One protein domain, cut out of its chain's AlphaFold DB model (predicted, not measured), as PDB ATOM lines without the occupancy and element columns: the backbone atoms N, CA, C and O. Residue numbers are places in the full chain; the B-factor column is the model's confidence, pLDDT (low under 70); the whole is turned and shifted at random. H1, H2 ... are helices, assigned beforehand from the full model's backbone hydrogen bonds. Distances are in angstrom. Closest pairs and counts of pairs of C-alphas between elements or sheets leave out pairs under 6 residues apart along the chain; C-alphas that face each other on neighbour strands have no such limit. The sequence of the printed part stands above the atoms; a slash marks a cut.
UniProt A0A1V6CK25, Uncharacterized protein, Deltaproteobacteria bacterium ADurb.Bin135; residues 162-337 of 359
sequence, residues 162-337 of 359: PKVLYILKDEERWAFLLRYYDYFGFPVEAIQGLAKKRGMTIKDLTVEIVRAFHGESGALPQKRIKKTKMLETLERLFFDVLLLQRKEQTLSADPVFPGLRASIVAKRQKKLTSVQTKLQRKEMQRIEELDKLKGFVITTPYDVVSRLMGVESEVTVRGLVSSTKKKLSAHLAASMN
ATOM      1  N   PRO A 162      57.215  31.572 118.559       60.47
ATOM      2  CA  PRO A 162      58.559  31.943 118.136       60.47
ATOM      3  C   PRO A 162      59.532  30.787 118.373       60.47
ATOM      4  O   PRO A 162      59.604  30.282 119.493       60.47
ATOM      5  N   LYS A 163      60.271  30.350 117.338       61.91
ATOM      6  CA  LYS A 163      61.116  29.132 117.379       61.91
ATOM      7  C   LYS A 163      62.008  29.051 118.626       61.91
ATOM      8  O   LYS A 163      62.262  27.975 119.157       61.91
ATOM      9  N   VAL A 164      62.425  30.211 119.131       62.47
ATOM     10  CA  VAL A 164      63.218  30.377 120.353       62.47
ATOM     11  C   VAL A 164      62.541  29.830 121.626       62.47
ATOM     12  O   VAL A 164      63.229  29.418 122.557       62.47
ATOM     13  N   LEU A 165      61.206  29.774 121.682       64.75
ATOM     14  CA  LEU A 165      60.446  29.240 122.816       64.75
ATOM     15  C   LEU A 165      60.441  27.705 122.864       64.75
ATOM     16  O   LEU A 165      60.292  27.140 123.948       64.75
ATOM     17  N   TYR A 166      60.657  27.016 121.738       70.75
ATOM     18  CA  TYR A 166      60.749  25.546 121.708       70.75
ATOM     19  C   TYR A 166      62.047  25.012 122.324       70.75
ATOM     20  O   TYR A 166      62.131  23.843 122.683       70.75
ATOM     21  N   ILE A 167      63.044  25.876 122.513       72.19
ATOM     22  CA  ILE A 167      64.318  25.553 123.175       72.19
ATOM     23  C   ILE A 167      64.115  25.399 124.694       72.19
ATOM     24  O   ILE A 167      64.949  24.844 125.411       72.19
ATOM     25  N   LEU A 168      62.994  25.908 125.206       75.69
ATOM     26  CA  LEU A 168      62.638  25.857 126.615       75.69
ATOM     27  C   LEU A 168      61.996  24.516 126.969       75.69
ATOM     28  O   LEU A 168      61.199  23.962 126.203       75.69
ATOM     29  N   LYS A 169      62.266  24.051 128.193       88.56
ATOM     30  CA  LYS A 169      61.539  22.918 128.777       88.56
ATOM     31  C   LYS A 169      60.056  23.261 128.895       88.56
ATOM     32  O   LYS A 169      59.713  24.421 129.112       88.56
ATOM     33  N   ASP A 170      59.195  22.254 128.817       88.44
ATOM     34  CA  ASP A 170      57.741  22.443 128.820       88.44
ATOM     35  C   ASP A 170      57.253  23.297 129.998       88.44
ATOM     36  O   ASP A 170      56.538  24.267 129.790       88.44
ATOM     37  N   GLU A 171      57.721  23.047 131.225       90.12
ATOM     38  CA  GLU A 171      57.308  23.834 132.399       90.12
ATOM     39  C   GLU A 171      57.748  25.304 132.342       90.12
ATOM     40  O   GLU A 171      56.994  26.202 132.719       90.12
ATOM     41  N   GLU A 172      58.964  25.556 131.855       87.31
ATOM     42  CA  GLU A 172      59.508  26.903 131.654       87.31
ATOM     43  C   GLU A 172      58.731  27.649 130.567       87.31
ATOM     44  O   GLU A 172      58.455  28.846 130.703       87.31
ATOM     45  N   ARG A 173      58.357  26.927 129.505       85.69
ATOM     46  CA  ARG A 173      57.555  27.426 128.392       85.69
ATOM     47  C   ARG A 173      56.137  27.735 128.852       85.69
ATOM     48  O   ARG A 173      55.674  28.848 128.642       85.69
ATOM     49  N   TRP A 174      55.468  26.814 129.545       92.69
ATOM     50  CA  TRP A 174      54.100  27.007 130.022       92.69
ATOM     51  C   TRP A 174      53.996  28.163 131.013       92.69
ATOM     52  O   TRP A 174      53.136  29.025 130.851       92.69
ATOM     53  N   ALA A 175      54.910  28.238 131.989       89.88
ATOM     54  CA  ALA A 175      54.968  29.349 132.938       89.88
ATOM     55  C   ALA A 175      55.135  30.697 132.227       89.88
ATOM     56  O   ALA A 175      54.505  31.689 132.600       89.88
ATOM     57  N   PHE A 176      55.986  30.739 131.201       84.69
ATOM     58  CA  PHE A 176      56.228  31.942 130.421       84.69
ATOM     59  C   PHE A 176      55.011  32.342 129.580       84.69
ATOM     60  O   PHE A 176      54.587  33.493 129.655       84.69
ATOM     61  N   LEU A 177      54.414  31.399 128.849       85.44
ATOM     62  CA  LEU A 177      53.238  31.651 128.014       85.44
ATOM     63  C   LEU A 177      52.041  32.100 128.856       85.44
ATOM     64  O   LEU A 177      51.454  33.136 128.575       85.44
ATOM     65  N   LEU A 178      51.748  31.424 129.972       88.62
ATOM     66  CA  LEU A 178      50.679  31.842 130.885       88.62
ATOM     67  C   LEU A 178      50.957  33.212 131.520       88.62
ATOM     68  O   LEU A 178      50.027  33.985 131.752       88.62
ATOM     69  N   ARG A 179      52.226  33.552 131.797       86.44
ATOM     70  CA  ARG A 179      52.608  34.867 132.342       86.44
ATOM     71  C   ARG A 179      52.410  36.001 131.335       86.44
ATOM     72  O   ARG A 179      52.092  37.117 131.755       86.44
ATOM     73  N   TYR A 180      52.620  35.715 130.055       80.06
ATOM     74  CA  TYR A 180      52.561  36.652 128.932       80.06
ATOM     75  C   TYR A 180      51.438  36.297 127.948       80.06
ATOM     76  O   TYR A 180      51.573  36.500 126.743       80.06
ATOM     77  N   TYR A 181      50.326  35.790 128.481       82.62
ATOM     78  CA  TYR A 181      49.210  35.250 127.706       82.62
ATOM     79  C   TYR A 181      48.665  36.248 126.678       82.62
ATOM     80  O   TYR A 181      48.473  35.889 125.527       82.62
ATOM     81  N   ASP A 182      48.518  37.523 127.053       74.94
ATOM     82  CA  ASP A 182      48.037  38.587 126.152       74.94
ATOM     83  C   ASP A 182      48.960  38.886 124.952       74.94
ATOM     84  O   ASP A 182      48.608  39.712 124.116       74.94
ATOM     85  N   TYR A 183      50.157  38.291 124.897       74.31
ATOM     86  CA  TYR A 183      51.143  38.508 123.830       74.31
ATOM     87  C   TYR A 183      51.401  37.258 122.992       74.31
ATOM     88  O   TYR A 183      51.648  37.379 121.801       74.31
ATOM     89  N   PHE A 184      51.404  36.078 123.615       71.00
ATOM     90  CA  PHE A 184      51.771  34.824 122.945       71.00
ATOM     91  C   PHE A 184      50.623  33.815 122.881       71.00
ATOM     92  O   PHE A 184      50.792  32.743 122.303       71.00
ATOM     93  N   GLY A 185      49.492  34.110 123.525       78.12
ATOM     94  CA  GLY A 185      48.432  33.140 123.745       78.12
ATOM     95  C   GLY A 185      48.908  31.929 124.552       78.12
ATOM     96  O   GLY A 185      49.927  31.951 125.255       78.12
ATOM     97  N   PHE A 186      48.138  30.848 124.460       80.31
ATOM     98  CA  PHE A 186      48.512  29.550 125.005       80.31
ATOM     99  C   PHE A 186      48.078  28.463 124.013       80.31
ATOM    100  O   PHE A 186      46.881  28.187 123.925       80.31
ATOM    101  N   PRO A 187      49.009  27.898 123.225       76.69
ATOM    102  CA  PRO A 187      48.666  27.058 122.083       76.69
ATOM    103  C   PRO A 187      48.142  25.688 122.515       76.69
ATOM    104  O   PRO A 187      48.404  25.224 123.632       76.69
ATOM    105  N   VAL A 188      47.420  25.024 121.613       72.94
ATOM    106  CA  VAL A 188      46.698  23.776 121.900       72.94
ATOM    107  C   VAL A 188      47.644  22.669 122.367       72.94
ATOM    108  O   VAL A 188      47.330  21.974 123.333       72.94
ATOM    109  N   GLU A 189      48.840  22.550 121.790       78.06
ATOM    110  CA  GLU A 189      49.834  21.545 122.191       78.06
ATOM    111  C   GLU A 189      50.308  21.781 123.634       78.06
ATOM    112  O   GLU A 189      50.539  20.840 124.400       78.06
ATOM    113  N   ALA A 190      50.419  23.049 124.044       82.31
ATOM    114  CA  ALA A 190      50.757  23.409 125.417       82.31
ATOM    115  C   ALA A 190      49.600  23.114 126.385       82.31
ATOM    116  O   ALA A 190      49.855  22.647 127.496       82.31
ATOM    117  N   ILE A 191      48.345  23.323 125.962       78.31
ATOM    118  CA  ILE A 191      47.152  22.931 126.731       78.31
ATOM    119  C   ILE A 191      47.133  21.417 126.931       78.31
ATOM    120  O   ILE A 191      46.979  20.960 128.060       78.31
ATOM    121  N   GLN A 192      47.339  20.639 125.867       79.00
ATOM    122  CA  GLN A 192      47.380  19.177 125.926       79.00
ATOM    123  C   GLN A 192      48.450  18.682 126.906       79.00
ATOM    124  O   GLN A 192      48.166  17.862 127.785       79.00
ATOM    125  N   GLY A 193      49.672  19.215 126.797       87.25
ATOM    126  CA  GLY A 193      50.774  18.853 127.683       87.25
ATOM    127  C   GLY A 193      50.499  19.201 129.149       87.25
ATOM    128  O   GLY A 193      50.732  18.379 130.042       87.25
ATOM    129  N   LEU A 194      49.947  20.390 129.408       91.19
ATOM    130  CA  LEU A 194      49.628  20.827 130.763       91.19
ATOM    131  C   LEU A 194      48.442  20.052 131.363       91.19
ATOM    132  O   LEU A 194      48.497  19.673 132.534       91.19
ATOM    133  N   ALA A 195      47.406  19.763 130.572       85.88
ATOM    134  CA  ALA A 195      46.246  18.976 130.994       85.88
ATOM    135  C   ALA A 195      46.674  17.568 131.424       85.88
ATOM    136  O   ALA A 195      46.331  17.121 132.522       85.88
ATOM    137  N   LYS A 196      47.535  16.923 130.622       89.50
ATOM    138  CA  LYS A 196      48.134  15.625 130.953       89.50
ATOM    139  C   LYS A 196      48.920  15.676 132.262       89.50
ATOM    140  O   LYS A 196      48.757  14.789 133.095       89.50
ATOM    141  N   LYS A 197      49.738  16.714 132.475       91.19
ATOM    142  CA  LYS A 197      50.491  16.884 133.729       91.19
ATOM    143  C   LYS A 197      49.569  17.040 134.941       91.19
ATOM    144  O   LYS A 197      49.872  16.506 136.002       91.19
ATOM    145  N   ARG A 198      48.469  17.781 134.796       89.12
ATOM    146  CA  ARG A 198      47.513  18.022 135.887       89.12
ATOM    147  C   ARG A 198      46.532  16.874 136.120       89.12
ATOM    148  O   ARG A 198      45.797  16.928 137.098       89.12
ATOM    149  N   GLY A 199      46.503  15.865 135.248       89.06
ATOM    150  CA  GLY A 199      45.487  14.813 135.299       89.06
ATOM    151  C   GLY A 199      44.073  15.351 135.053       89.06
ATOM    152  O   GLY A 199      43.118  14.841 135.629       89.06
ATOM    153  N   MET A 200      43.944  16.404 134.240       90.12
ATOM    154  CA  MET A 200      42.672  17.048 133.900       90.12
ATOM    155  C   MET A 200      42.353  16.857 132.418       90.12
ATOM    156  O   MET A 200      43.251  16.624 131.606       90.12
ATOM    157  N   THR A 201      41.079  16.989 132.043       86.44
ATOM    158  CA  THR A 201      40.717  17.010 130.624       86.44
ATOM    159  C   THR A 201      41.169  18.323 129.979       86.44
ATOM    160  O   THR A 201      41.254  19.366 130.635       86.44
ATOM    161  N   ILE A 202      41.436  18.286 128.670       79.25
ATOM    162  CA  ILE A 202      41.753  19.488 127.879       79.25
ATOM    163  C   ILE A 202      40.630  20.520 128.034       79.25
ATOM    164  O   ILE A 202      40.904  21.695 128.261       79.25
ATOM    165  N   LYS A 203      39.368  20.071 127.986       77.38
ATOM    166  CA  LYS A 203      38.183  20.923 128.135       77.38
ATOM    167  C   LYS A 203      38.185  21.668 129.472       77.38
ATOM    168  O   LYS A 203      38.016  22.885 129.479       77.38
ATOM    169  N   ASP A 204      38.425  20.969 130.579       78.50
ATOM    170  CA  ASP A 204      38.401  21.575 131.916       78.50
ATOM    171  C   ASP A 204      39.532  22.586 132.110       78.50
ATOM    172  O   ASP A 204      39.303  23.682 132.626       78.50
ATOM    173  N   LEU A 205      40.745  22.256 131.648       82.88
ATOM    174  CA  LEU A 205      41.878  23.178 131.714       82.88
ATOM    175  C   LEU A 205      41.630  24.429 130.861       82.88
ATOM    176  O   LEU A 205      41.901  25.541 131.314       82.88
ATOM    177  N   THR A 206      41.085  24.269 129.654       77.44
ATOM    178  CA  THR A 206      40.729  25.396 128.784       77.44
ATOM    179  C   THR A 206      39.699  26.301 129.451       77.44
ATOM    180  O   THR A 206      39.877  27.517 129.461       77.44
ATOM    181  N   VAL A 207      38.658  25.738 130.073       81.50
ATOM    182  CA  VAL A 207      37.663  26.523 130.824       81.50
ATOM    183  C   VAL A 207      38.314  27.269 131.993       81.50
ATOM    184  O   VAL A 207      38.006  28.441 132.219       81.50
ATOM    185  N   GLU A 208      39.239  26.635 132.719       84.19
ATOM    186  CA  GLU A 208      39.956  27.273 133.828       84.19
ATOM    187  C   GLU A 208      40.827  28.447 133.350       84.19
ATOM    188  O   GLU A 208      40.784  29.529 133.945       84.19
ATOM    189  N   ILE A 209      41.552  28.268 132.240       82.06
ATOM    190  CA  ILE A 209      42.318  29.322 131.562       82.06
ATOM    191  C   ILE A 209      41.366  30.452 131.153       82.06
ATOM    192  O   ILE A 209      41.530  31.585 131.602       82.06
ATOM    193  N   VAL A 210      40.319  30.166 130.375       80.81
ATOM    194  CA  VAL A 210      39.375  31.191 129.904       80.81
ATOM    195  C   VAL A 210      38.803  31.984 131.074       80.81
ATOM    196  O   VAL A 210      38.817  33.211 131.040       80.81
ATOM    197  N   ARG A 211      38.388  31.319 132.152       82.00
ATOM    198  CA  ARG A 211      37.879  31.988 133.354       82.00
ATOM    199  C   ARG A 211      38.935  32.867 134.029       82.00
ATOM    200  O   ARG A 211      38.611  33.970 134.465       82.00
ATOM    201  N   ALA A 212      40.180  32.403 134.130       82.25
ATOM    202  CA  ALA A 212      41.267  33.147 134.762       82.25
ATOM    203  C   ALA A 212      41.674  34.404 133.975       82.25
ATOM    204  O   ALA A 212      42.038  35.417 134.578       82.25
ATOM    205  N   PHE A 213      41.603  34.348 132.644       79.81
ATOM    206  CA  PHE A 213      42.045  35.431 131.764       79.81
ATOM    207  C   PHE A 213      40.912  36.345 131.287       79.81
ATOM    208  O   PHE A 213      41.155  37.529 131.069       79.81
ATOM    209  N   HIS A 214      39.688  35.839 131.133       73.25
ATOM    210  CA  HIS A 214      38.554  36.549 130.521       73.25
ATOM    211  C   HIS A 214      37.362  36.738 131.460       73.25
ATOM    212  O   HIS A 214      36.378  37.355 131.065       73.25
ATOM    213  N   GLY A 215      37.439  36.253 132.702       69.19
ATOM    214  CA  GLY A 215      36.421  36.546 133.704       69.19
ATOM    215  C   GLY A 215      36.282  38.052 133.957       69.19
ATOM    216  O   GLY A 215      37.269  38.788 133.970       69.19
ATOM    217  N   GLU A 216      35.053  38.513 134.203       59.38
ATOM    218  CA  GLU A 216      34.734  39.937 134.417       59.38
ATOM    219  C   GLU A 216      35.379  40.521 135.688       59.38
ATOM    220  O   GLU A 216      35.598  41.726 135.801       59.38
ATOM    221  N   SER A 217      35.725  39.659 136.645       59.03
ATOM    222  CA  SER A 217      36.344  40.031 137.917       59.03
ATOM    223  C   SER A 217      37.831  39.667 137.921       59.03
ATOM    224  O   SER A 217      38.184  38.493 138.005       59.03
ATOM    225  N   GLY A 218      38.724  40.664 137.857       66.81
ATOM    226  CA  GLY A 218      40.165  40.427 137.989       66.81
ATOM    227  C   GLY A 218      41.070  41.610 137.631       66.81
ATOM    228  O   GLY A 218      40.652  42.603 137.036       66.81
ATOM    229  N   ALA A 219      42.358  41.484 137.965       73.00
ATOM    230  CA  ALA A 219      43.376  42.498 137.674       73.00
ATOM    231  C   ALA A 219      43.725  42.609 136.173       73.00
ATOM    232  O   ALA A 219      44.209  43.650 135.726       73.00
ATOM    233  N   LEU A 220      43.508  41.545 135.390       78.81
ATOM    234  CA  LEU A 220      43.811  41.505 133.956       78.81
ATOM    235  C   LEU A 220      42.845  42.360 133.113       78.81
ATOM    236  O   LEU A 220      43.343  43.236 132.400       78.81
ATOM    237  N   PRO A 221      41.505  42.232 133.238       79.00
ATOM    238  CA  PRO A 221      40.560  43.126 132.560       79.00
ATOM    239  C   PRO A 221      40.848  44.614 132.798       79.00
ATOM    240  O   PRO A 221      40.891  45.402 131.857       79.00
ATOM    241  N   GLN A 222      41.148  45.006 134.041       80.38
ATOM    242  CA  GLN A 222      41.475  46.400 134.366       80.38
ATOM    243  C   GLN A 222      42.756  46.886 133.672       80.38
ATOM    244  O   GLN A 222      42.812  48.023 133.194       80.38
ATOM    245  N   LYS A 223      43.788  46.036 133.582       81.38
ATOM    246  CA  LYS A 223      45.018  46.354 132.841       81.38
ATOM    247  C   LYS A 223      44.759  46.495 131.342       81.38
ATOM    248  O   LYS A 223      45.319  47.409 130.738       81.38
ATOM    249  N   ARG A 224      43.901  45.650 130.759       81.38
ATOM    250  CA  ARG A 224      43.488  45.752 129.348       81.38
ATOM    251  C   ARG A 224      42.749  47.061 129.082       81.38
ATOM    252  O   ARG A 224      43.180  47.817 128.222       81.38
ATOM    253  N   ILE A 225      41.758  47.407 129.909       83.69
ATOM    254  CA  ILE A 225      41.043  48.694 129.826       83.69
ATOM    255  C   ILE A 225      42.018  49.875 129.914       83.69
ATOM    256  O   ILE A 225      41.900  50.847 129.169       83.69
ATOM    257  N   LYS A 226      43.010  49.805 130.811       85.44
ATOM    258  CA  LYS A 226      44.040  50.843 130.925       85.44
ATOM    259  C   LYS A 226      44.886  50.957 129.652       85.44
ATOM    260  O   LYS A 226      45.117  52.080 129.210       85.44
ATOM    261  N   LYS A 227      45.305  49.837 129.049       81.31
ATOM    262  CA  LYS A 227      46.025  49.819 127.761       81.31
ATOM    263  C   LYS A 227      45.184  50.460 126.656       81.31
ATOM    264  O   LYS A 227      45.688  51.334 125.959       81.31
ATOM    265  N   THR A 228      43.904  50.102 126.551       81.25
ATOM    266  CA  THR A 228      42.973  50.686 125.574       81.25
ATOM    267  C   THR A 228      42.864  52.202 125.737       81.25
ATOM    268  O   THR A 228      43.060  52.933 124.774       81.25
ATOM    269  N   LYS A 229      42.691  52.706 126.967       82.00
ATOM    270  CA  LYS A 229      42.655  54.158 127.234       82.00
ATOM    271  C   LYS A 229      43.951  54.882 126.847       82.00
ATOM    272  O   LYS A 229      43.909  56.025 126.395       82.00
ATOM    273  N   MET A 230      45.108  54.245 127.043       79.94
ATOM    274  CA  MET A 230      46.398  54.805 126.621       79.94
ATOM    275  C   MET A 230      46.500  54.884 125.092       79.94
ATOM    276  O   MET A 230      46.941  55.905 124.569       79.94
ATOM    277  N   LEU A 231      46.040  53.850 124.381       76.69
ATOM    278  CA  LEU A 231      45.978  53.835 122.915       76.69
ATOM    279  C   LEU A 231      45.041  54.926 122.373       76.69
ATOM    280  O   LEU A 231      45.452  55.698 121.514       76.69
ATOM    281  N   GLU A 232      43.839  55.067 122.937       77.88
ATOM    282  CA  GLU A 232      42.890  56.138 122.580       77.88
ATOM    283  C   GLU A 232      43.482  57.540 122.808       77.88
ATOM    284  O   GLU A 232      43.272  58.466 122.022       77.88
ATOM    285  N   THR A 233      44.244  57.715 123.894       81.38
ATOM    286  CA  THR A 233      44.921  58.985 124.198       81.38
ATOM    287  C   THR A 233      46.000  59.296 123.163       81.38
ATOM    288  O   THR A 233      46.099  60.432 122.696       81.38
ATOM    289  N   LEU A 234      46.788  58.292 122.776       76.38
ATOM    290  CA  LEU A 234      47.810  58.420 121.740       76.38
ATOM    291  C   LEU A 234      47.216  58.749 120.373       76.38
ATOM    292  O   LEU A 234      47.743  59.622 119.686       76.38
ATOM    293  N   GLU A 235      46.115  58.097 120.006       77.12
ATOM    294  CA  GLU A 235      45.391  58.366 118.764       77.12
ATOM    295  C   GLU A 235      44.890  59.819 118.729       77.12
ATOM    296  O   GLU A 235      45.134  60.546 117.765       77.12
ATOM    297  N   ARG A 236      44.310  60.308 119.831       80.81
ATOM    298  CA  ARG A 236      43.893  61.714 119.941       80.81
ATOM    299  C   ARG A 236      45.065  62.690 119.802       80.81
ATOM    300  O   ARG A 236      44.962  63.675 119.077       80.81
ATOM    301  N   LEU A 237      46.184  62.426 120.478       76.44
ATOM    302  CA  LEU A 237      47.384  63.266 120.379       76.44
ATOM    303  C   LEU A 237      47.967  63.267 118.964       76.44
ATOM    304  O   LEU A 237      48.481  64.288 118.510       76.44
ATOM    305  N   PHE A 238      47.888  62.141 118.259       77.56
ATOM    306  CA  PHE A 238      48.296  62.049 116.866       77.56
ATOM    307  C   PHE A 238      47.435  62.942 115.960       77.56
ATOM    308  O   PHE A 238      47.990  63.716 115.177       77.56
ATOM    309  N   PHE A 239      46.108  62.923 116.116       75.94
ATOM    310  CA  PHE A 239      45.217  63.804 115.354       75.94
ATOM    311  C   PHE A 239      45.438  65.289 115.664       75.94
ATOM    312  O   PHE A 239      45.552  66.091 114.735       75.94
ATOM    313  N   ASP A 240      45.605  65.651 116.941       77.81
ATOM    314  CA  ASP A 240      45.940  67.021 117.351       77.81
ATOM    315  C   ASP A 240      47.191  67.542 116.619       77.81
ATOM    316  O   ASP A 240      47.225  68.678 116.135       77.81
ATOM    317  N   VAL A 241      48.230  66.703 116.528       77.81
ATOM    318  CA  VAL A 241      49.482  67.017 115.825       77.81
ATOM    319  C   VAL A 241      49.227  67.237 114.334       77.81
ATOM    320  O   VAL A 241      49.650  68.262 113.799       77.81
ATOM    321  N   LEU A 242      48.490  66.344 113.668       76.12
ATOM    322  CA  LEU A 242      48.185  66.470 112.238       76.12
ATOM    323  C   LEU A 242      47.404  67.751 111.908       76.12
ATOM    324  O   LEU A 242      47.720  68.445 110.935       76.12
ATOM    325  N   LEU A 243      46.405  68.102 112.724       79.38
ATOM    326  CA  LEU A 243      45.622  69.327 112.543       79.38
ATOM    327  C   LEU A 243      46.484  70.583 112.706       79.38
ATOM    328  O   LEU A 243      46.347  71.543 111.940       79.38
ATOM    329  N   LEU A 244      47.393  70.580 113.684       81.38
ATOM    330  CA  LEU A 244      48.325  71.683 113.906       81.38
ATOM    331  C   LEU A 244      49.344  71.812 112.769       81.38
ATOM    332  O   LEU A 244      49.554  72.931 112.305       81.38
ATOM    333  N   GLN A 245      49.896  70.703 112.266       81.38
ATOM    334  CA  GLN A 245      50.805  70.698 111.110       81.38
ATOM    335  C   GLN A 245      50.126  71.255 109.859       81.38
ATOM    336  O   GLN A 245      50.688  72.093 109.157       81.38
ATOM    337  N   ARG A 246      48.874  70.864 109.595       82.75
ATOM    338  CA  ARG A 246      48.123  71.422 108.466       82.75
ATOM    339  C   ARG A 246      47.895  72.921 108.626       82.75
ATOM    340  O   ARG A 246      48.072  73.680 107.681       82.75
ATOM    341  N   LYS A 247      47.514  73.362 109.825       81.50
ATOM    342  CA  LYS A 247      47.304  74.784 110.115       81.50
ATOM    343  C   LYS A 247      48.593  75.592 109.974       81.50
ATOM    344  O   LYS A 247      48.534  76.733 109.526       81.50
ATOM    345  N   GLU A 248      49.731  75.017 110.350       87.25
ATOM    346  CA  GLU A 248      51.051  75.593 110.106       87.25
ATOM    347  C   GLU A 248      51.317  75.736 108.604       87.25
ATOM    348  O   GLU A 248      51.639  76.835 108.165       87.25
ATOM    349  N   GLN A 249      51.085  74.676 107.819       81.69
ATOM    350  CA  GLN A 249      51.242  74.678 106.359       81.69
ATOM    351  C   GLN A 249      50.350  75.720 105.673       81.69
ATOM    352  O   GLN A 249      50.811  76.450 104.806       81.69
ATOM    353  N   THR A 250      49.085  75.852 106.076       81.31
ATOM    354  CA  THR A 250      48.199  76.895 105.532       81.31
ATOM    355  C   THR A 250      48.702  78.294 105.895       81.31
ATOM    356  O   THR A 250      48.756  79.183 105.050       81.31
ATOM    357  N   LEU A 251      49.121  78.494 107.150       80.94
ATOM    358  CA  LEU A 251      49.658  79.775 107.609       80.94
ATOM    359  C   LEU A 251      51.031  80.104 107.021       80.94
ATOM    360  O   LEU A 251      51.405  81.274 107.073       80.94
ATOM    361  N   SER A 252      51.785  79.140 106.492       78.50
ATOM    362  CA  SER A 252      53.060  79.370 105.806       78.50
ATOM    363  C   SER A 252      52.890  79.536 104.292       78.50
ATOM    364  O   SER A 252      53.581  80.370 103.714       78.50
ATOM    365  N   ALA A 253      51.932  78.838 103.675       75.50
ATOM    366  CA  ALA A 253      51.680  78.864 102.234       75.50
ATOM    367  C   ALA A 253      50.946  80.119 101.727       75.50
ATOM    368  O   ALA A 253      51.070  80.448 100.551       75.50
ATOM    369  N   ASP A 254      50.207  80.843 102.580       66.00
ATOM    370  CA  ASP A 254      49.525  82.076 102.157       66.00
ATOM    371  C   ASP A 254      50.544  83.111 101.623       66.00
ATOM    372  O   ASP A 254      51.464  83.505 102.349       66.00
ATOM    373  N   PRO A 255      50.426  83.617 100.388       59.53
ATOM    374  CA  PRO A 255      51.365  84.608  99.876       59.53
ATOM    375  C   PRO A 255      51.246  85.929 100.652       59.53
ATOM    376  O   PRO A 255      50.159  86.472 100.856       59.53
ATOM    377  N   VAL A 256      52.378  86.474 101.107       62.91
ATOM    378  CA  VAL A 256      52.436  87.862 101.590       62.91
ATOM    379  C   VAL A 256      52.485  88.754 100.354       62.91
ATOM    380  O   VAL A 256      53.543  88.932  99.756       62.91
ATOM    381  N   PHE A 257      51.335  89.283  99.937       59.50
ATOM    382  CA  PHE A 257      51.292  90.198  98.800       59.50
ATOM    383  C   PHE A 257      52.066  91.492  99.109       59.50
ATOM    384  O   PHE A 257      51.924  92.041 100.212       59.50
ATOM    385  N   PRO A 258      52.845  92.022  98.149       52.56
ATOM    386  CA  PRO A 258      53.442  93.348  98.267       52.56
ATOM    387  C   PRO A 258      52.333  94.383  98.515       52.56
ATOM    388  O   PRO A 258      51.422  94.520  97.705       52.56
ATOM    389  N   GLY A 259      52.370  95.071  99.662       61.38
ATOM    390  CA  GLY A 259      51.340  96.040 100.077       61.38
ATOM    391  C   GLY A 259      50.470  95.619 101.272       61.38
ATOM    392  O   GLY A 259      49.661  96.418 101.749       61.38
ATOM    393  N   LEU A 260      50.641  94.406 101.817       71.12
ATOM    394  CA  LEU A 260      49.980  94.018 103.069       71.12
ATOM    395  C   LEU A 260      50.470  94.884 104.245       71.12
ATOM    396  O   LEU A 260      51.671  95.036 104.467       71.12
ATOM    397  N   ARG A 261      49.543  95.413 105.059       75.12
ATOM    398  CA  ARG A 261      49.895  96.201 106.255       75.12
ATOM    399  C   ARG A 261      50.785  95.381 107.199       75.12
ATOM    400  O   ARG A 261      50.444  94.248 107.537       75.12
ATOM    401  N   ALA A 262      51.851  95.990 107.726       74.88
ATOM    402  CA  ALA A 262      52.775  95.356 108.678       74.88
ATOM    403  C   ALA A 262      52.068  94.737 109.905       74.88
ATOM    404  O   ALA A 262      52.485  93.703 110.422       74.88
ATOM    405  N   SER A 263      50.940  95.311 110.335       76.81
ATOM    406  CA  SER A 263      50.113  94.775 111.423       76.81
ATOM    407  C   SER A 263      49.448  93.430 111.096       76.81
ATOM    408  O   SER A 263      49.235  92.619 111.999       76.81
ATOM    409  N   ILE A 264      49.139  93.161 109.823       75.56
ATOM    410  CA  ILE A 264      48.575  91.888 109.351       75.56
ATOM    411  C   ILE A 264      49.674  90.820 109.335       75.56
ATOM    412  O   ILE A 264      49.467  89.719 109.847       75.56
ATOM    413  N   VAL A 265      50.864  91.179 108.845       77.38
ATOM    414  CA  VAL A 265      52.052  90.312 108.849       77.38
ATOM    415  C   VAL A 265      52.446  89.935 110.284       77.38
ATOM    416  O   VAL A 265      52.607  88.756 110.588       77.38
ATOM    417  N   ALA A 266      52.490  90.902 111.206       81.12
ATOM    418  CA  ALA A 266      52.805  90.653 112.615       81.12
ATOM    419  C   ALA A 266      51.767  89.754 113.316       81.12
ATOM    420  O   ALA A 266      52.131  88.844 114.066       81.12
ATOM    421  N   LYS A 267      50.464  89.953 113.056       83.88
ATOM    422  CA  LYS A 267      49.397  89.076 113.581       83.88
ATOM    423  C   LYS A 267      49.522  87.648 113.051       83.88
ATOM    424  O   LYS A 267      49.329  86.701 113.815       83.88
ATOM    425  N   ARG A 268      49.853  87.487 111.767       78.12
ATOM    426  CA  ARG A 268      50.082  86.179 111.144       78.12
ATOM    427  C   ARG A 268      51.289  85.480 111.754       78.12
ATOM    428  O   ARG A 268      51.146  84.340 112.188       78.12
ATOM    429  N   GLN A 269      52.418  86.174 111.881       83.56
ATOM    430  CA  GLN A 269      53.624  85.622 112.496       83.56
ATOM    431  C   GLN A 269      53.351  85.157 113.930       83.56
ATOM    432  O   GLN A 269      53.666  84.028 114.288       83.56
ATOM    433  N   LYS A 270      52.646  85.969 114.730       87.75
ATOM    434  CA  LYS A 270      52.235  85.592 116.092       87.75
ATOM    435  C   LYS A 270      51.363  84.329 116.114       87.75
ATOM    436  O   LYS A 270      51.507  83.489 117.002       87.75
ATOM    437  N   LYS A 271      50.454  84.182 115.146       87.12
ATOM    438  CA  LYS A 271      49.586  83.003 115.011       87.12
ATOM    439  C   LYS A 271      50.383  81.764 114.594       87.12
ATOM    440  O   LYS A 271      50.142  80.702 115.159       87.12
ATOM    441  N   LEU A 272      51.340  81.908 113.677       87.12
ATOM    442  CA  LEU A 272      52.246  80.841 113.248       87.12
ATOM    443  C   LEU A 272      53.098  80.339 114.419       87.12
ATOM    444  O   LEU A 272      53.043  79.158 114.748       87.12
ATOM    445  N   THR A 273      53.772  81.242 115.137       88.62
ATOM    446  CA  THR A 273      54.571  80.891 116.323       88.62
ATOM    447  C   THR A 273      53.724  80.220 117.406       88.62
ATOM    448  O   THR A 273      54.156  79.258 118.042       88.62
ATOM    449  N   SER A 274      52.480  80.672 117.605       92.75
ATOM    450  CA  SER A 274      51.550  80.016 118.530       92.75
ATOM    451  C   SER A 274      51.184  78.593 118.095       92.75
ATOM    452  O   SER A 274      51.070  77.723 118.959       92.75
ATOM    453  N   VAL A 275      50.985  78.348 116.795       89.50
ATOM    454  CA  VAL A 275      50.699  77.009 116.256       89.50
ATOM    455  C   VAL A 275      51.920  76.104 116.406       89.50
ATOM    456  O   VAL A 275      51.771  75.015 116.948       89.50
ATOM    457  N   GLN A 276      53.116  76.585 116.065       88.62
ATOM    458  CA  GLN A 276      54.381  75.857 116.238       88.62
ATOM    459  C   GLN A 276      54.636  75.469 117.698       88.62
ATOM    460  O   GLN A 276      54.971  74.327 118.002       88.62
ATOM    461  N   THR A 277      54.384  76.390 118.631       93.25
ATOM    462  CA  THR A 277      54.528  76.114 120.069       93.25
ATOM    463  C   THR A 277      53.542  75.036 120.534       93.25
ATOM    464  O   THR A 277      53.882  74.177 121.345       93.25
ATOM    465  N   LYS A 278      52.296  75.068 120.040       93.19
ATOM    466  CA  LYS A 278      51.292  74.038 120.352       93.19
ATOM    467  C   LYS A 278      51.667  72.687 119.748       93.19
ATOM    468  O   LYS A 278      51.493  71.681 120.428       93.19
ATOM    469  N   LEU A 279      52.190  72.687 118.523       89.38
ATOM    470  CA  LEU A 279      52.646  71.493 117.822       89.38
ATOM    471  C   LEU A 279      53.740  70.785 118.625       89.38
ATOM    472  O   LEU A 279      53.547  69.641 119.020       89.38
ATOM    473  N   GLN A 280      54.808  71.504 118.984       91.00
ATOM    474  CA  GLN A 280      55.906  70.960 119.792       91.00
ATOM    475  C   GLN A 280      55.415  70.379 121.123       91.00
ATOM    476  O   GLN A 280      55.808  69.283 121.513       91.00
ATOM    477  N   ARG A 281      54.511  71.079 121.821       94.06
ATOM    478  CA  ARG A 281      53.935  70.577 123.082       94.06
ATOM    479  C   ARG A 281      53.154  69.278 122.887       94.06
ATOM    480  O   ARG A 281      53.268  68.381 123.715       94.06
ATOM    481  N   LYS A 282      52.354  69.179 121.824       90.06
ATOM    482  CA  LYS A 282      51.550  67.986 121.522       90.06
ATOM    483  C   LYS A 282      52.411  66.814 121.059       90.06
ATOM    484  O   LYS A 282      52.155  65.688 121.469       90.06
ATOM    485  N   GLU A 283      53.463  67.073 120.286       86.50
ATOM    486  CA  GLU A 283      54.451  66.056 119.912       86.50
ATOM    487  C   GLU A 283      55.198  65.517 121.134       86.50
ATOM    488  O   GLU A 283      55.291  64.302 121.287       86.50
ATOM    489  N   MET A 284      55.633  66.388 122.050       92.44
ATOM    490  CA  MET A 284      56.248  65.967 123.313       92.44
ATOM    491  C   MET A 284      55.303  65.098 124.150       92.44
ATOM    492  O   MET A 284      55.691  64.017 124.582       92.44
ATOM    493  N   GLN A 285      54.041  65.509 124.308       91.12
ATOM    494  CA  GLN A 285      53.027  64.697 124.996       91.12
ATOM    495  C   GLN A 285      52.827  63.333 124.323       91.12
ATOM    496  O   GLN A 285      52.700  62.319 125.007       91.12
ATOM    497  N   ARG A 286      52.822  63.284 122.983       86.06
ATOM    498  CA  ARG A 286      52.705  62.029 122.230       86.06
ATOM    499  C   ARG A 286      53.892  61.108 122.500       86.06
ATOM    500  O   ARG A 286      53.685  59.917 122.696       86.06
ATOM    501  N   ILE A 287      55.112  61.645 122.518       82.94
ATOM    502  CA  ILE A 287      56.332  60.883 122.823       82.94
ATOM    503  C   ILE A 287      56.267  60.323 124.248       82.94
ATOM    504  O   ILE A 287      56.504  59.132 124.443       82.94
ATOM    505  N   GLU A 288      55.871  61.137 125.227       88.94
ATOM    506  CA  GLU A 288      55.733  60.702 126.621       88.94
ATOM    507  C   GLU A 288      54.710  59.569 126.786       88.94
ATOM    508  O   GLU A 288      54.988  58.574 127.458       88.94
ATOM    509  N   GLU A 289      53.528  59.686 126.176       83.44
ATOM    510  CA  GLU A 289      52.511  58.627 126.226       83.44
ATOM    511  C   GLU A 289      52.951  57.363 125.478       83.44
ATOM    512  O   GLU A 289      52.666  56.245 125.915       83.44
ATOM    513  N   LEU A 290      53.704  57.517 124.387       77.25
ATOM    514  CA  LEU A 290      54.242  56.399 123.621       77.25
ATOM    515  C   LEU A 290      55.276  55.629 124.449       77.25
ATOM    516  O   LEU A 290      55.262  54.400 124.461       77.25
ATOM    517  N   ASP A 291      56.129  56.329 125.192       75.81
ATOM    518  CA  ASP A 291      57.088  55.697 126.096       75.81
ATOM    519  C   ASP A 291      56.401  55.013 127.285       75.81
ATOM    520  O   ASP A 291      56.792  53.906 127.668       75.81
ATOM    521  N   LYS A 292      55.318  55.596 127.821       80.31
ATOM    522  CA  LYS A 292      54.475  54.910 128.818       80.31
ATOM    523  C   LYS A 292      53.881  53.623 128.249       80.31
ATOM    524  O   LYS A 292      53.868  52.613 128.952       80.31
ATOM    525  N   LEU A 293      53.398  53.642 127.004       73.81
ATOM    526  CA  LEU A 293      52.814  52.471 126.347       73.81
ATOM    527  C   LEU A 293      53.862  51.388 126.064       73.81
ATOM    528  O   LEU A 293      53.596  50.220 126.336       73.81
ATOM    529  N   LYS A 294      55.060  51.752 125.588       70.19
ATOM    530  CA  LYS A 294      56.173  50.804 125.378       70.19
ATOM    531  C   LYS A 294      56.532  50.044 126.656       70.19
ATOM    532  O   LYS A 294      56.800  48.849 126.607       70.19
ATOM    533  N   GLY A 295      56.521  50.729 127.801       67.69
ATOM    534  CA  GLY A 295      56.757  50.109 129.108       67.69
ATOM    535  C   GLY A 295      55.552  49.344 129.672       67.69
ATOM    536  O   GLY A 295      55.670  48.689 130.711       67.69
ATOM    537  N   PHE A 296      54.384  49.424 129.031       75.94
ATOM    538  CA  PHE A 296      53.154  48.821 129.524       75.94
ATOM    539  C   PHE A 296      53.040  47.364 129.073       75.94
ATOM    540  O   PHE A 296      52.524  47.056 127.998       75.94
ATOM    541  N   VAL A 297      53.494  46.453 129.935       75.00
ATOM    542  CA  VAL A 297      53.368  45.012 129.702       75.00
ATOM    543  C   VAL A 297      52.250  44.424 130.557       75.00
ATOM    544  O   VAL A 297      52.295  44.486 131.790       75.00
ATOM    545  N   ILE A 298      51.243  43.834 129.911       78.69
ATOM    546  CA  ILE A 298      50.207  43.085 130.627       78.69
ATOM    547  C   ILE A 298      50.786  41.732 131.021       78.69
ATOM    548  O   ILE A 298      51.249  40.956 130.194       78.69
ATOM    549  N   THR A 299      50.808  41.467 132.321       83.88
ATOM    550  CA  THR A 299      51.302  40.195 132.835       83.88
ATOM    551  C   THR A 299      50.352  39.613 133.858       83.88
ATOM    552  O   THR A 299      49.921  40.324 134.782       83.88
ATOM    553  N   THR A 300      50.144  38.312 133.736       86.19
ATOM    554  CA  THR A 300      49.311  37.472 134.595       86.19
ATOM    555  C   THR A 300      49.928  37.329 135.974       86.19
ATOM    556  O   THR A 300      51.092  36.936 136.053       86.19
ATOM    557  N   PRO A 301      49.213  37.647 137.063       89.69
ATOM    558  CA  PRO A 301      49.698  37.450 138.431       89.69
ATOM    559  C   PRO A 301      50.261  36.036 138.680       89.69
ATOM    560  O   PRO A 301      49.821  35.070 138.057       89.69
ATOM    561  N   TYR A 302      51.296  35.918 139.521       88.69
ATOM    562  CA  TYR A 302      52.017  34.645 139.693       88.69
ATOM    563  C   TYR A 302      51.167  33.574 140.388       88.69
ATOM    564  O   TYR A 302      51.328  32.405 140.057       88.69
ATOM    565  N   ASP A 303      50.244  33.976 141.258       90.38
ATOM    566  CA  ASP A 303      49.220  33.144 141.904       90.38
ATOM    567  C   ASP A 303      48.242  32.523 140.898       90.38
ATOM    568  O   ASP A 303      47.821  31.373 141.022       90.38
ATOM    569  N   VAL A 304      47.875  33.279 139.862       90.06
ATOM    570  CA  VAL A 304      47.016  32.777 138.787       90.06
ATOM    571  C   VAL A 304      47.779  31.741 137.967       90.06
ATOM    572  O   VAL A 304      47.255  30.662 137.705       90.06
ATOM    573  N   VAL A 305      49.032  32.037 137.605       91.19
ATOM    574  CA  VAL A 305      49.868  31.100 136.843       91.19
ATOM    575  C   VAL A 305      50.166  29.834 137.655       91.19
ATOM    576  O   VAL A 305      50.066  28.741 137.108       91.19
ATOM    577  N   SER A 306      50.487  29.947 138.948       92.38
ATOM    578  CA  SER A 306      50.791  28.791 139.803       92.38
ATOM    579  C   SER A 306      49.594  27.859 139.931       92.38
ATOM    580  O   SER A 306      49.735  26.657 139.714       92.38
ATOM    581  N   ARG A 307      48.401  28.418 140.151       91.38
ATOM    582  CA  ARG A 307      47.140  27.673 140.161       91.38
ATOM    583  C   ARG A 307      46.883  26.952 138.839       91.38
ATOM    584  O   ARG A 307      46.666  25.746 138.855       91.38
ATOM    585  N   LEU A 308      46.976  27.658 137.708       91.19
ATOM    586  CA  LEU A 308      46.761  27.056 136.386       91.19
ATOM    587  C   LEU A 308      47.768  25.943 136.083       91.19
ATOM    588  O   LEU A 308      47.410  24.945 135.463       91.19
ATOM    589  N   MET A 309      49.010  26.096 136.546       93.19
ATOM    590  CA  MET A 309      50.061  25.093 136.390       93.19
ATOM    591  C   MET A 309      49.970  23.926 137.385       93.19
ATOM    592  O   MET A 309      50.713  22.956 137.229       93.19
ATOM    593  N   GLY A 310      49.110  24.008 138.406       89.56
ATOM    594  CA  GLY A 310      49.064  23.036 139.500       89.56
ATOM    595  C   GLY A 310      50.320  23.049 140.380       89.56
ATOM    596  O   GLY A 310      50.724  22.009 140.889       89.56
ATOM    597  N   VAL A 311      50.978  24.204 140.516       90.19
ATOM    598  CA  VAL A 311      52.183  24.387 141.335       90.19
ATOM    599  C   VAL A 311      51.801  25.110 142.623       90.19
ATOM    600  O   VAL A 311      51.219  26.190 142.578       90.19
ATOM    601  N   GLU A 312      52.169  24.544 143.772       83.12
ATOM    602  CA  GLU A 312      51.764  25.059 145.092       83.12
ATOM    603  C   GLU A 312      52.365  26.430 145.434       83.12
ATOM    604  O   GLU A 312      51.799  27.178 146.227       83.12
ATOM    605  N   SER A 313      53.503  26.788 144.831       89.31
ATOM    606  CA  SER A 313      54.236  28.013 145.158       89.31
ATOM    607  C   SER A 313      54.405  28.956 143.968       89.31
ATOM    608  O   SER A 313      54.980  28.606 142.934       89.31
ATOM    609  N   GLU A 314      54.010  30.217 144.163       89.44
ATOM    610  CA  GLU A 314      54.300  31.324 143.243       89.44
ATOM    611  C   GLU A 314      55.802  31.543 143.023       89.44
ATOM    612  O   GLU A 314      56.225  32.023 141.967       89.44
ATOM    613  N   VAL A 315      56.624  31.206 144.024       88.31
ATOM    614  CA  VAL A 315      58.081  31.370 143.971       88.31
ATOM    615  C   VAL A 315      58.671  30.461 142.898       88.31
ATOM    616  O   VAL A 315      59.526  30.900 142.127       88.31
ATOM    617  N   THR A 316      58.156  29.238 142.778       88.06
ATOM    618  CA  THR A 316      58.560  28.280 141.745       88.06
ATOM    619  C   THR A 316      58.258  28.821 140.352       88.06
ATOM    620  O   THR A 316      59.142  28.856 139.496       88.06
ATOM    621  N   VAL A 317      57.048  29.345 140.133       87.75
ATOM    622  CA  VAL A 317      56.672  29.958 138.848       87.75
ATOM    623  C   VAL A 317      57.541  31.175 138.539       87.75
ATOM    624  O   VAL A 317      57.995  31.350 137.408       87.75
ATOM    625  N   ARG A 318      57.818  32.020 139.537       84.62
ATOM    626  CA  ARG A 318      58.715  33.170 139.372       84.62
ATOM    627  C   ARG A 318      60.120  32.726 138.963       84.62
ATOM    628  O   ARG A 318      60.704  33.349 138.076       84.62
ATOM    629  N   GLY A 319      60.629  31.652 139.565       80.62
ATOM    630  CA  GLY A 319      61.899  31.024 139.210       80.62
ATOM    631  C   GLY A 319      61.920  30.534 137.763       80.62
ATOM    632  O   GLY A 319      62.824  30.906 137.015       80.62
ATOM    633  N   LEU A 320      60.886  29.798 137.340       84.62
ATOM    634  CA  LEU A 320      60.728  29.321 135.961       84.62
ATOM    635  C   LEU A 320      60.706  30.486 134.966       84.62
ATOM    636  O   LEU A 320      61.519  30.526 134.048       84.62
ATOM    637  N   VAL A 321      59.862  31.499 135.193       80.88
ATOM    638  CA  VAL A 321      59.781  32.684 134.322       80.88
ATOM    639  C   VAL A 321      61.114  33.439 134.275       80.88
ATOM    640  O   VAL A 321      61.515  33.916 133.213       80.88
ATOM    641  N   SER A 322      61.817  33.566 135.404       77.00
ATOM    642  CA  SER A 322      63.124  34.228 135.439       77.00
ATOM    643  C   SER A 322      64.199  33.432 134.699       77.00
ATOM    644  O   SER A 322      65.028  34.043 134.025       77.00
ATOM    645  N   SER A 323      64.202  32.103 134.823       77.69
ATOM    646  CA  SER A 323      65.093  31.206 134.074       77.69
ATOM    647  C   SER A 323      64.847  31.346 132.575       77.69
ATOM    648  O   SER A 323      65.781  31.608 131.816       77.69
ATOM    649  N   THR A 324      63.577  31.292 132.165       75.88
ATOM    650  CA  THR A 324      63.163  31.471 130.774       75.88
ATOM    651  C   THR A 324      63.676  32.786 130.204       75.88
ATOM    652  O   THR A 324      64.330  32.786 129.165       75.88
ATOM    653  N   LYS A 325      63.465  33.906 130.906       76.06
ATOM    654  CA  LYS A 325      63.970  35.213 130.463       76.06
ATOM    655  C   LYS A 325      65.478  35.212 130.249       76.06
ATOM    656  O   LYS A 325      65.924  35.652 129.201       76.06
ATOM    657  N   LYS A 326      66.253  34.673 131.196       73.25
ATOM    658  CA  LYS A 326      67.718  34.596 131.071       73.25
ATOM    659  C   LYS A 326      68.142  33.791 129.841       73.25
ATOM    660  O   LYS A 326      69.024  34.231 129.111       73.25
ATOM    661  N   LYS A 327      67.501  32.644 129.590       70.88
ATOM    662  CA  LYS A 327      67.785  31.791 128.423       70.88
ATOM    663  C   LYS A 327      67.440  32.484 127.108       70.88
ATOM    664  O   LYS A 327      68.249  32.464 126.186       70.88
ATOM    665  N   LEU A 328      66.277  33.130 127.038       69.81
ATOM    666  CA  LEU A 328      65.856  33.882 125.857       69.81
ATOM    667  C   LEU A 328      66.779  35.079 125.599       69.81
ATOM    668  O   LEU A 328      67.229  35.254 124.472       69.81
ATOM    669  N   SER A 329      67.145  35.846 126.632       67.31
ATOM    670  CA  SER A 329      68.102  36.954 126.512       67.31
ATOM    671  C   SER A 329      69.480  36.478 126.051       67.31
ATOM    672  O   SER A 329      70.063  37.081 125.154       67.31
ATOM    673  N   ALA A 330      69.990  35.375 126.606       65.62
ATOM    674  CA  ALA A 330      71.265  34.795 126.187       65.62
ATOM    675  C   ALA A 330      71.226  34.327 124.724       65.62
ATOM    676  O   ALA A 330      72.171  34.561 123.974       65.62
ATOM    677  N   HIS A 331      70.117  33.720 124.296       62.66
ATOM    678  CA  HIS A 331      69.943  33.300 122.911       62.66
ATOM    679  C   HIS A 331      69.844  34.493 121.951       62.66
ATOM    680  O   HIS A 331      70.424  34.464 120.864       62.66
ATOM    681  N   LEU A 332      69.139  35.556 122.339       59.12
ATOM    682  CA  LEU A 332      69.071  36.789 121.557       59.12
ATOM    683  C   LEU A 332      70.453  37.445 121.454       59.12
ATOM    684  O   LEU A 332      70.869  37.802 120.357       59.12
ATOM    685  N   ALA A 333      71.208  37.525 122.551       59.41
ATOM    686  CA  ALA A 333      72.578  38.037 122.547       59.41
ATOM    687  C   ALA A 333      73.511  37.199 121.649       59.41
ATOM    688  O   ALA A 333      74.277  37.754 120.860       59.41
ATOM    689  N   ALA A 334      73.399  35.869 121.697       56.62
ATOM    690  CA  ALA A 334      74.159  34.965 120.836       56.62
ATOM    691  C   ALA A 334      73.783  35.113 119.350       56.62
ATOM    692  O   ALA A 334      74.658  35.086 118.488       56.62
ATOM    693  N   SER A 335      72.500  35.332 119.047       52.06
ATOM    694  CA  SER A 335      72.014  35.589 117.686       52.06
ATOM    695  C   SER A 335      72.427  36.976 117.163       52.06
ATOM    696  O   SER A 335      72.663  37.129 115.964       52.06
ATOM    697  N   MET A 336      72.579  37.970 118.047       44.00
ATOM    698  CA  MET A 336      73.010  39.335 117.714       44.00
ATOM    699  C   MET A 336      74.528  39.495 117.551       44.00
ATOM    700  O   MET A 336      74.962  40.404 116.844       44.00
ATOM    701  N   ASN A 337      75.350  38.579 118.075       43.47
ATOM    702  CA  ASN A 337      76.794  38.556 117.789       43.47
ATOM    703  C   ASN A 337      77.131  38.268 116.305       43.47
ATOM    704  O   ASN A 337      78.293  38.377 115.919       43.47
TER     705      ASN A 337
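This is residues 162 to 337 of the 359 residues of an uncharacterized protein of Deltaproteobacteria bacterium ADurb.Bin135 (UniProt A0A1V6CK25). This is a long helical hairpin with a head of shorter helices at one end: H6 and H7 make the long arm, side by side and running opposite ways, and H1 to H5, H8 and H9 make the head. In the head H2 has H4, H8 and H9 packed on it, H5 packs on H4 and H8, and H9 crosses H2 and reaches H1. The arm makes the length, and the turn at its far end, residues 257 to 263, sticks out free. The printed part has 176 residues with nine named helices, H1 to H9 in order along the chain, and no named strand, and its class is all helix. The whole is extended, with a radius of gyration of the C-alphas of 26.0 A and spans of 88 by 45 by 26 A.

Find C-alpha 163 at (61.116, 29.132, 117.379), where H1, residues 163 to 167, begins. H2 follows as residues 170 to 179, 13.9 A from first to last C-alpha, and then comes the short H3, residues 181 to 184. Read on to H4, residues 188 to 198, 15.1 A long, and H5, residues 202 to 214, 17.6 A long. Find C-alpha 219 at (43.376, 42.498, 137.674); from there H6, the longest helix, runs through residues 219 to 253 over 51.5 A. H7 comes back as residues 262 to 294, 47.7 A long. H8 is residues 302 to 309, 10.3 A long, and H9 is residues 314 to 336, 32.6 A long, ending at C-alpha 336 at (73.010, 39.335, 117.714).

Start at H1, which is close to H2 but not clearly touching it, the closest C-alphas being those of Leu 165 and Arg 173, 6.5 A apart. H1 only just touches H9, with 3 pairs of C-alphas within 8 A, the closest Val 164 and Leu 328 at 7.0 A; H9 does so with residues 328 to 331 alone. H2 touches H9, about perpendicular at 82 degrees, and the closest C-alphas are those of Glu 172 and Leu 320, 5.1 A apart; here H9 uses residues 317 to 324 alone. H2 touches H4, closest at Trp 174 and Ala 190 with C-alphas 6.7 A apart, and at 70.3 degrees they are only just about perpendicular. H2 touches H8 at a steep tilt of 47 degrees, opposite ways, closest at the C-alphas of Leu 178 and Val 305, 6.1 A. H3 touches no helix, but is near H2. H5 touches H4 with residues 202 to 206 alone, closest at the C-alphas of Ala 195 and Ile 202, 5.5 A. H5 touches H8 at a shallow tilt of 16 degrees, opposite ways, with the C-alphas of Ile 209 and Leu 308 closest at 6.9 A. H5 and H6 touch only at the corner by their link, closest at the C-alphas of Phe 213 and Leu 220, 6.7 A. H6 and H7 form a helical hairpin with a shallow tilt of 23 degrees, and their closest C-alphas, Leu 237 and Arg 286, are 5.8 A apart. H8 touches H9, about perpendicular at 89 degrees, with the C-alphas of Tyr 302 and Glu 314 closest at 5.4 A. Every O i to N i+4 pair is within hydrogen-bond range in H2, H4, H5, H6, H7, H8 and H9; H1 has 0 of 1, with 1 of 2 O i to N i+3 pairs in range, and H3 is too short for an i+4 pair.

The two C-alphas farthest apart are those of Gly 199 and Gly 259, 88.7 A. The printed part has no cut, and no link is long. Look in the B-factor column for the confidence: the mean pLDDT of the printed part is 79.5, and it is under 70 at residues 162 to 165, 215 to 218, 254 to 259, 295 and 328 to 337.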